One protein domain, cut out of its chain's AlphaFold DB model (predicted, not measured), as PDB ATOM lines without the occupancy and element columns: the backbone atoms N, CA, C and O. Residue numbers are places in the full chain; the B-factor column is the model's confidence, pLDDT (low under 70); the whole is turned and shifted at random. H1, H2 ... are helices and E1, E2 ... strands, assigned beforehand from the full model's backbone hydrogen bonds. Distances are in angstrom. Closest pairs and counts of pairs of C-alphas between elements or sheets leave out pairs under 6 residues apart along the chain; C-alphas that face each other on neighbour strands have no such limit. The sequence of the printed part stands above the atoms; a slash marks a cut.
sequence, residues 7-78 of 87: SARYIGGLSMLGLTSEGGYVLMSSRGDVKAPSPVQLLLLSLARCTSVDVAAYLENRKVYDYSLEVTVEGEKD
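Overview. This is residues 7 to 78 of the 87 residues of an uncharacterized protein of Candidatus Bathyarchaeota archaeon (UniProt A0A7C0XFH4). A small sheet of three strands, E1, E2 and E3, sits at one end of one long helix, H1, which reaches away from it and meets it with its first residues, 39 to 42. After H1 the printed part turns and folds back in an extended tail, residues 66 to 78, running back beside the helix toward the sheet's end. The printed part has 72 residues, with three named strands followed by one named helix; the sheet's order is E1, E2, E3, antiparallel throughout, and the class is mixed, helices and strands. The whole is loose, with a radius of gyration of the C-alphas of 15.9 A, and only just elongated, spanning 48 by 32 by 20 A.

Along the chain. E1, residues 7 to 12, begins at C-alpha 7 (157.421, 170.063, 156.663) and is 16.0 A long. E2, residues 15 to 20, is 16.7 A long. E3, residues 25 to 29, is 13.5 A long. H1, residues 39 to 61, runs 33.3 A from C-alpha 39 (161.934, 166.053, 168.243) to C-alpha 61 (129.983, 168.061, 177.492).

Arrangement. The strands form a meander, each the antiparallel neighbour of the one before. The hairpin E1 and E2 stands at 154 degrees, with N 9 and O 17 within hydrogen-bond range at 2.8 A. The hairpin E2 and E3 stands at 158 degrees, with N 18 and O 26 at 2.8 A. H1 is on the sheet but only grazes it; the closest C-alphas of E3 and H1, those of Met 28 and Pro 39, are 6.0 A apart. In H1 every O i to N i+4 pair is within hydrogen-bond range.

Size, cuts and confidence. The C-alphas farthest apart, those of Gly 13 and Lys 63, are 48.3 A apart. The printed part has no cut, and no link is long. Residues 62 to 78 hold no named element. Mean pLDDT of the printed part is 92.6; residue 32 is under 70.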
ATOM      1  N   SER A   7     156.074 170.235 157.214       95.06
ATOM      2  CA  SER A   7     157.421 170.063 156.663       95.06
ATOM      3  C   SER A   7     158.461 170.492 157.688       95.06
ATOM      4  O   SER A   7     158.171 171.310 158.554       95.06
ATOM      5  N   ALA A   8     159.670 169.946 157.601       94.75
ATOM      6  CA  ALA A   8     160.789 170.354 158.439       94.75
ATOM      7  C   ALA A   8     161.919 170.876 157.553       94.75
ATOM      8  O   ALA A   8     162.269 170.260 156.544       94.75
ATOM      9  N   ARG A   9     162.487 172.020 157.927       94.25
ATOM     10  CA  ARG A   9     163.623 172.640 157.248       94.25
ATOM     11  C   ARG A   9     164.832 172.627 158.170       94.25
ATOM     12  O   ARG A   9     164.762 173.122 159.289       94.25
ATOM     13  N   TYR A  10     165.949 172.101 157.687       92.06
ATOM     14  CA  TYR A  10     167.228 172.229 158.376       92.06
ATOM     15  C   TYR A  10     167.691 173.691 158.385       92.06
ATOM     16  O   TYR A  10     167.643 174.353 157.347       92.06
ATOM     17  N   ILE A  11     168.140 174.182 159.542       91.81
ATOM     18  CA  ILE A  11     168.586 175.579 159.701       91.81
ATOM     19  C   ILE A  11     169.998 175.717 160.293       91.81
ATOM     20  O   ILE A  11     170.415 176.826 160.613       91.81
ATOM     21  N   GLY A  12     170.744 174.616 160.421       89.12
ATOM     22  CA  GLY A  12     172.099 174.612 160.980       89.12
ATOM     23  C   GLY A  12     172.227 173.815 162.281       89.12
ATOM     24  O   GLY A  12     171.270 173.665 163.042       89.12
ATOM     25  N   GLY A  13     173.429 173.297 162.547       86.81
ATOM     26  CA  GLY A  13     173.723 172.523 163.756       86.81
ATOM     27  C   GLY A  13     172.919 171.222 163.821       86.81
ATOM     28  O   GLY A  13     172.890 170.469 162.856       86.81
ATOM     29  N   LEU A  14     172.263 170.958 164.956       86.88
ATOM     30  CA  LEU A  14     171.236 169.909 165.080       86.88
ATOM     31  C   LEU A  14     169.830 170.516 165.244       86.88
ATOM     32  O   LEU A  14     169.007 169.966 165.974       86.88
ATOM     33  N   SER A  15     169.578 171.658 164.589       90.94
ATOM     34  CA  SER A  15     168.307 172.385 164.659       90.94
ATOM     35  C   SER A  15     167.470 172.255 163.384       90.94
ATOM     36  O   SER A  15     167.983 172.272 162.259       90.94
ATOM     37  N   MET A  16     166.150 172.180 163.560       93.00
ATOM     38  CA  MET A  16     165.155 172.139 162.489       93.00
ATOM     39  C   MET A  16     163.998 173.100 162.764       93.00
ATOM     40  O   MET A  16     163.527 173.211 163.891       93.00
ATOM     41  N   LEU A  17     163.496 173.745 161.714       94.75
ATOM     42  CA  LEU A  17     162.268 174.534 161.729       94.75
ATOM     43  C   LEU A  17     161.128 173.705 161.126       94.75
ATOM     44  O   LEU A  17     161.106 173.462 159.919       94.75
ATOM     45  N   GLY A  18     160.196 173.256 161.961       95.25
ATOM     46  CA  GLY A  18     158.920 172.697 161.527       95.25
ATOM     47  C   GLY A  18     158.001 173.804 161.017       95.25
ATOM     48  O   GLY A  18     157.944 174.868 161.623       95.25
ATOM     49  N   LEU A  19     157.301 173.559 159.915       94.69
ATOM     50  CA  LEU A  19     156.361 174.471 159.266       94.69
ATOM     51  C   LEU A  19     155.032 173.745 159.056       94.69
ATOM     52  O   LEU A  19     155.017 172.649 158.480       94.69
ATOM     53  N   THR A  20     153.933 174.355 159.490       93.06
ATOM     54  CA  THR A  20     152.575 173.858 159.246       93.06
ATOM     55  C   THR A  20     151.986 174.488 157.985       93.06
ATOM     56  O   THR A  20     152.446 175.535 157.521       93.06
ATOM     57  N   SER A  21     150.965 173.852 157.409       89.62
ATOM     58  CA  SER A  21     150.232 174.369 156.243       89.62
ATOM     59  C   SER A  21     149.630 175.756 156.468       89.62
ATOM     60  O   SER A  21     149.494 176.523 155.520       89.62
ATOM     61  N   GLU A  22     149.306 176.095 157.714       87.94
ATOM     62  CA  GLU A  22     148.675 177.357 158.112       87.94
ATOM     63  C   GLU A  22     149.699 178.487 158.326       87.94
ATOM     64  O   GLU A  22     149.329 179.596 158.701       87.94
ATOM     65  N   GLY A  23     150.991 178.215 158.106       86.44
ATOM     66  CA  GLY A  23     152.076 179.176 158.321       86.44
ATOM     67  C   GLY A  23     152.600 179.224 159.760       86.44
ATOM     68  O   GLY A  23     153.438 180.070 160.074       86.44
ATOM     69  N   GLY A  24     152.148 178.315 160.629       93.25
ATOM     70  CA  GLY A  24     152.734 178.115 161.950       93.25
ATOM     71  C   GLY A  24     154.131 177.503 161.851       93.25
ATOM     72  O   GLY A  24     154.455 176.806 160.886       93.25
ATOM     73  N   TYR A  25     154.970 177.746 162.857       94.38
ATOM     74  CA  TYR A  25     156.303 177.160 162.911       94.38
ATOM     75  C   TYR A  25     156.707 176.742 164.321       94.38
ATOM     76  O   TYR A  25     156.271 177.329 165.310       94.38
ATOM     77  N   VAL A  26     157.568 175.729 164.402       95.19
ATOM     78  CA  VAL A  26     158.146 175.238 165.658       95.19
ATOM     79  C   VAL A  26     159.629 174.981 165.456       95.19
ATOM     80  O   VAL A  26     160.029 174.288 164.523       95.19
ATOM     81  N   LEU A  27     160.456 175.531 166.338       94.50
ATOM     82  CA  LEU A  27     161.881 175.237 166.373       94.50
ATOM     83  C   LEU A  27     162.123 173.963 167.189       94.50
ATOM     84  O   LEU A  27     161.589 173.821 168.287       94.50
ATOM     85  N   MET A  28     162.940 173.059 166.660       94.38
ATOM     86  CA  MET A  28     163.392 171.840 167.330       94.38
ATOM     87  C   MET A  28     164.917 171.800 167.334       94.38
ATOM     88  O   MET A  28     165.532 172.167 166.333       94.38
ATOM     89  N   SER A  29     165.522 171.317 168.418       90.94
ATOM     90  CA  SER A  29     166.971 171.099 168.493       90.94
ATOM     91  C   SER A  29     167.301 169.832 169.270       90.94
ATOM     92  O   SER A  29     166.727 169.572 170.323       90.94
ATOM     93  N   SER A  30     168.264 169.056 168.770       82.56
ATOM     94  CA  SER A  30     168.847 167.919 169.501       82.56
ATOM     95  C   SER A  30     170.133 168.287 170.258       82.56
ATOM     96  O   SER A  30     170.761 167.418 170.857       82.56
ATOM     97  N   ARG A  31     170.551 169.560 170.226       71.44
ATOM     98  CA  ARG A  31     171.676 170.105 171.005       71.44
ATOM     99  C   ARG A  31     171.189 171.173 171.980       71.44
ATOM    100  O   ARG A  31     170.234 171.889 171.707       71.44
ATOM    101  N   GLY A  32     171.896 171.309 173.102       65.56
ATOM    102  CA  GLY A  32     171.624 172.330 174.120       65.56
ATOM    103  C   GLY A  32     172.102 173.747 173.767       65.56
ATOM    104  O   GLY A  32     172.052 174.624 174.623       65.56
ATOM    105  N   ASP A  33     172.591 173.975 172.547       72.06
ATOM    106  CA  ASP A  33     173.011 175.291 172.044       72.06
ATOM    107  C   ASP A  33     171.817 176.205 171.730       72.06
ATOM    108  O   ASP A  33     171.889 177.419 171.907       72.06
ATOM    109  N   VAL A  34     170.694 175.613 171.329       79.75
ATOM    110  CA  VAL A  34     169.420 176.291 171.100       79.75
ATOM    111  C   VAL A  34     168.400 175.769 172.104       79.75
ATOM    112  O   VAL A  34     168.150 174.568 172.182       79.75
ATOM    113  N   LYS A  35     167.768 176.675 172.863       86.06
ATOM    114  CA  LYS A  35     166.664 176.333 173.773       86.06
ATOM    115  C   LYS A  35     165.399 176.017 172.973       86.06
ATOM    116  O   LYS A  35     164.526 176.865 172.811       86.06
ATOM    117  N   ALA A  36     165.326 174.797 172.467       91.50
ATOM    118  CA  ALA A  36     164.191 174.256 171.738       91.50
ATOM    119  C   ALA A  36     163.961 172.799 172.162       91.50
ATOM    120  O   ALA A  36     164.920 172.126 172.549       91.50
ATOM    121  N   PRO A  37     162.718 172.297 172.110       93.31
ATOM    122  CA  PRO A  37     162.454 170.895 172.392       93.31
ATOM    123  C   PRO A  37     163.181 170.002 171.383       93.31
ATOM    124  O   PRO A  37     163.259 170.307 170.188       93.31
ATOM    125  N   SER A  38     163.668 168.858 171.853       92.25
ATOM    126  CA  SER A  38     164.067 167.780 170.950       92.25
ATOM    127  C   SER A  38     162.851 167.257 170.176       92.25
ATOM    128  O   SER A  38     161.719 167.363 170.662       92.25
ATOM    129  N   PRO A  39     163.043 166.639 168.996       91.31
ATOM    130  CA  PRO A  39     161.934 166.053 168.243       91.31
ATOM    131  C   PRO A  39     161.080 165.074 169.066       91.31
ATOM    132  O   PRO A  39     159.858 165.080 168.950       91.31
ATOM    133  N   VAL A  40     161.705 164.275 169.942       92.94
ATOM    134  CA  VAL A  40     160.984 163.339 170.824       92.94
ATOM    135  C   VAL A  40     160.189 164.090 171.891       92.94
ATOM    136  O   VAL A  40     159.019 163.787 172.088       92.94
ATOM    137  N   GLN A  41     160.761 165.114 172.532       93.81
ATOM    138  CA  GLN A  41     160.009 165.941 173.485       93.81
ATOM    139  C   GLN A  41     158.810 166.622 172.820       93.81
ATOM    140  O   GLN A  41     157.730 166.656 173.403       93.81
ATOM    141  N   LEU A  42     158.972 167.127 171.593       94.75
ATOM    142  CA  LEU A  42     157.868 167.742 170.860       94.75
ATOM    143  C   LEU A  42     156.777 166.719 170.501       94.75
ATOM    144  O   LEU A  42     155.589 167.037 170.576       94.75
ATOM    145  N   LEU A  43     157.166 165.487 170.160       95.00
ATOM    146  CA  LEU A  43     156.231 164.384 169.938       95.00
ATOM    147  C   LEU A  43     155.440 164.049 171.212       95.00
ATOM    148  O   LEU A  43     154.214 163.969 171.156       95.00
ATOM    149  N   LEU A  44     156.112 163.904 172.360       97.31
ATOM    150  CA  LEU A  44     155.451 163.615 173.639       97.31
ATOM    151  C   LEU A  44     154.539 164.766 174.088       97.31
ATOM    152  O   LEU A  44     153.427 164.514 174.543       97.31
ATOM    153  N   LEU A  45     154.950 166.023 173.887       96.81
ATOM    154  CA  LEU A  45     154.095 167.195 174.127       96.81
ATOM    155  C   LEU A  45     152.845 167.184 173.239       96.81
ATOM    156  O   LEU A  45     151.747 167.476 173.711       96.81
ATOM    157  N   SER A  46     152.996 166.825 171.960       96.12
ATOM    158  CA  SER A  46     151.864 166.700 171.033       96.12
ATOM    159  C   SER A  46     150.890 165.611 171.490       96.12
ATOM    160  O   SER A  46     149.682 165.833 171.495       96.12
ATOM    161  N   LEU A  47     151.411 164.467 171.947       97.06
ATOM    162  CA  LEU A  47     150.606 163.387 172.514       97.06
ATOM    163  C   LEU A  47     149.862 163.838 173.780       97.06
ATOM    164  O   LEU A  47     148.645 163.673 173.857       97.06
ATOM    165  N   ALA A  48     150.564 164.477 174.722       97.94
ATOM    166  CA  ALA A  48     149.969 165.027 175.940       97.94
ATOM    167  C   ALA A  48     148.812 165.981 175.613       97.94
ATOM    168  O   ALA A  48     147.744 165.910 176.228       97.94
ATOM    169  N   ARG A  49     148.991 166.843 174.599       96.88
ATOM    170  CA  ARG A  49     147.948 167.767 174.148       96.88
ATOM    171  C   ARG A  49     146.735 167.033 173.591       96.88
ATOM    172  O   ARG A  49     145.631 167.360 174.017       96.88
ATOM    173  N   CYS A  50     146.921 166.081 172.676       95.88
ATOM    174  CA  CYS A  50     145.815 165.319 172.088       95.88
ATOM    175  C   CYS A  50     144.971 164.641 173.175       95.88
ATOM    176  O   CYS A  50     143.765 164.858 173.233       95.88
ATOM    177  N   THR A  51     145.614 163.936 174.110       95.94
ATOM    178  CA  THR A  51     144.917 163.289 175.232       95.94
ATOM    179  C   THR A  51     144.198 164.299 176.130       95.94
ATOM    180  O   THR A  51     143.066 164.067 176.550       95.94
ATOM    181  N   SER A  52     144.824 165.449 176.404       97.25
ATOM    182  CA  SER A  52     144.212 166.493 177.234       97.25
ATOM    183  C   SER A  52     142.961 167.098 176.589       97.25
ATOM    184  O   SER A  52     142.012 167.422 177.299       97.25
ATOM    185  N   VAL A  53     142.947 167.262 175.256       96.19
ATOM    186  CA  VAL A  53     141.770 167.754 174.514       96.19
ATOM    187  C   VAL A  53     140.591 166.812 174.693       96.19
ATOM    188  O   VAL A  53     139.494 167.285 174.976       96.19
ATOM    189  N   ASP A  54     140.815 165.505 174.562       95.94
ATOM    190  CA  ASP A  54     139.741 164.514 174.656       95.94
ATOM    191  C   ASP A  54     139.063 164.552 176.035       95.94
ATOM    192  O   ASP A  54     137.834 164.571 176.138       95.94
ATOM    193  N   VAL A  55     139.862 164.639 177.106       96.25
ATOM    194  CA  VAL A  55     139.356 164.750 178.483       96.25
ATOM    195  C   VAL A  55     138.632 166.079 178.706       96.25
ATOM    196  O   VAL A  55     137.525 166.087 179.247       96.25
ATOM    197  N   ALA A  56     139.221 167.195 178.271       96.06
ATOM    198  CA  ALA A  56     138.612 168.517 178.402       96.06
ATOM    199  C   ALA A  56     137.254 168.586 177.684       96.06
ATOM    200  O   ALA A  56     136.258 168.992 178.283       96.06
ATOM    201  N   ALA A  57     137.183 168.092 176.445       95.75
ATOM    202  CA  ALA A  57     135.949 168.035 175.665       95.75
ATOM    203  C   ALA A  57     134.886 167.147 176.333       95.75
ATOM    204  O   ALA A  57     133.695 167.469 176.328       95.75
ATOM    205  N   TYR A  58     135.292 166.030 176.947       96.50
ATOM    206  CA  TYR A  58     134.378 165.198 177.729       96.50
ATOM    207  C   TYR A  58     133.789 165.955 178.933       96.50
ATOM    208  O   TYR A  58     132.574 165.912 179.145       96.50
ATOM    209  N   LEU A  59     134.617 166.669 179.702       96.62
ATOM    210  CA  LEU A  59     134.174 167.442 180.870       96.62
ATOM    211  C   LEU A  59     133.264 168.616 180.484       96.62
ATOM    212  O   LEU A  59     132.226 168.824 181.120       96.62
ATOM    213  N   GLU A  60     133.586 169.317 179.395       95.44
ATOM    214  CA  GLU A  60     132.750 170.383 178.834       95.44
ATOM    215  C   GLU A  60     131.350 169.871 178.469       95.44
ATOM    216  O   GLU A  60     130.345 170.475 178.855       95.44
ATOM    217  N   ASN A  61     131.261 168.706 177.816       96.81
ATOM    218  CA  ASN A  61     129.983 168.061 177.492       96.81
ATOM    219  C   ASN A  61     129.165 167.686 178.741       96.81
ATOM    220  O   ASN A  61     127.936 167.585 178.685       96.81
ATOM    221  N   ARG A  62     129.828 167.492 179.886       96.75
ATOM    222  CA  ARG A  62     129.195 167.235 181.189       96.75
ATOM    223  C   ARG A  62     128.917 168.506 181.995       96.75
ATOM    224  O   ARG A  62     128.368 168.395 183.089       96.75
ATOM    225  N   LYS A  63     129.231 169.690 181.456       96.69
ATOM    226  CA  LYS A  63     129.100 170.995 182.126       96.69
ATOM    227  C   LYS A  63     129.925 171.106 183.416       96.69
ATOM    228  O   LYS A  63     129.518 171.781 184.360       96.69
ATOM    229  N   VAL A  64     131.072 170.428 183.462       96.75
ATOM    230  CA  VAL A  64     132.057 170.562 184.540       96.75
ATOM    231  C   VAL A  64     133.110 171.567 184.081       96.75
ATOM    232  O   VAL A  64     133.851 171.289 183.144       96.75
ATOM    233  N   TYR A  65     133.151 172.739 184.716       92.38
ATOM    234  CA  TYR A  65     134.004 173.859 184.283       92.38
ATOM    235  C   TYR A  65     135.102 174.233 185.282       92.38
ATOM    236  O   TYR A  65     136.050 174.915 184.908       92.38
ATOM    237  N   ASP A  66     134.989 173.787 186.532       94.75
ATOM    238  CA  ASP A  66     135.975 174.057 187.578       94.75
ATOM    239  C   ASP A  66     136.909 172.853 187.728       94.75
ATOM    240  O   ASP A  66     136.668 171.947 188.528       94.75
ATOM    241  N   TYR A  67     137.924 172.787 186.866       94.56
ATOM    242  CA  TYR A  67     138.943 171.745 186.918       94.56
ATOM    243  C   TYR A  67     140.316 172.279 186.503       94.56
ATOM    244  O   TYR A  67     140.438 173.203 185.699       94.56
ATOM    245  N   SER A  68     141.356 171.640 187.033       95.56
ATOM    246  CA  SER A  68     142.727 171.754 186.543       95.56
ATOM    247  C   SER A  68     143.142 170.400 185.979       95.56
ATOM    248  O   SER A  68     142.860 169.367 186.589       95.56
ATOM    249  N   LEU A  69     143.775 170.400 184.808       95.00
ATOM    250  CA  LEU A  69     144.248 169.193 184.143       95.00
ATOM    251  C   LEU A  69     145.728 169.347 183.806       95.00
ATOM    252  O   LEU A  69     146.118 170.273 183.097       95.00
ATOM    253  N   GLU A  70     146.521 168.392 184.269       96.88
ATOM    254  CA  GLU A  70     147.923 168.232 183.909       96.88
ATOM    255  C   GLU A  70     148.128 166.808 183.390       96.88
ATOM    256  O   GLU A  70     147.621 165.846 183.969       96.88
ATOM    257  N   VAL A  71     148.843 166.679 182.274       97.25
ATOM    258  CA  VAL A  71     149.157 165.388 181.660       97.25
ATOM    259  C   VAL A  71     150.664 165.290 181.497       97.25
ATOM    260  O   VAL A  71     151.271 166.047 180.740       97.25
ATOM    261  N   THR A  72     151.254 164.326 182.193       97.62
ATOM    262  CA  THR A  72     152.667 163.967 182.061       97.62
ATOM    263  C   THR A  72     152.786 162.770 181.129       97.62
ATOM    264  O   THR A  72     152.073 161.780 181.282       97.62
ATOM    265  N   VAL A  73     153.685 162.865 180.150       97.62
ATOM    266  CA  VAL A  73     153.974 161.781 179.211       97.62
ATOM    267  C   VAL A  73     155.468 161.514 179.230       97.62
ATOM    268  O   VAL A  73     156.273 162.423 179.036       97.62
ATOM    269  N   GLU A  74     155.816 160.252 179.426       96.88
ATOM    270  CA  GLU A  74     157.186 159.763 179.425       96.88
ATOM    271  C   GLU A  74     157.364 158.754 178.291       96.88
ATOM    272  O   GLU A  74     156.426 158.064 177.888       96.88
ATOM    273  N   GLY A  75     158.574 158.689 177.747       93.50
ATOM    274  CA  GLY A  75     158.912 157.770 176.674       93.50
ATOM    275  C   GLY A  75     160.416 157.608 176.560       93.50
ATOM    276  O   GLY A  75     161.177 158.545 176.802       93.50
ATOM    277  N   GLU A  76     160.833 156.414 176.167       91.81
ATOM    278  CA  GLU A  76     162.230 156.062 175.950       91.81
ATOM    279  C   GLU A  76     162.437 155.696 174.478       91.81
ATOM    280  O   GLU A  76     161.541 155.172 173.813       91.81
ATOM    281  N   LYS A  77     163.623 156.002 173.952       86.44
ATOM    282  CA  LYS A  77     164.055 155.556 172.630       86.44
ATOM    283  C   LYS A  77     165.421 154.914 172.774       86.44
ATOM    284  O   LYS A  77     166.335 155.568 173.273       86.44
ATOM    285  N   ASP A  78     165.570 153.702 172.253       88.75
ATOM    286  CA  ASP A  78     166.880 153.069 172.150       88.75
ATOM    287  C   ASP A  78     167.840 153.949 171.346       88.75
ATOM    288  O   ASP A  78     167.533 154.452 170.253       88.75
TER     289      ASP A  78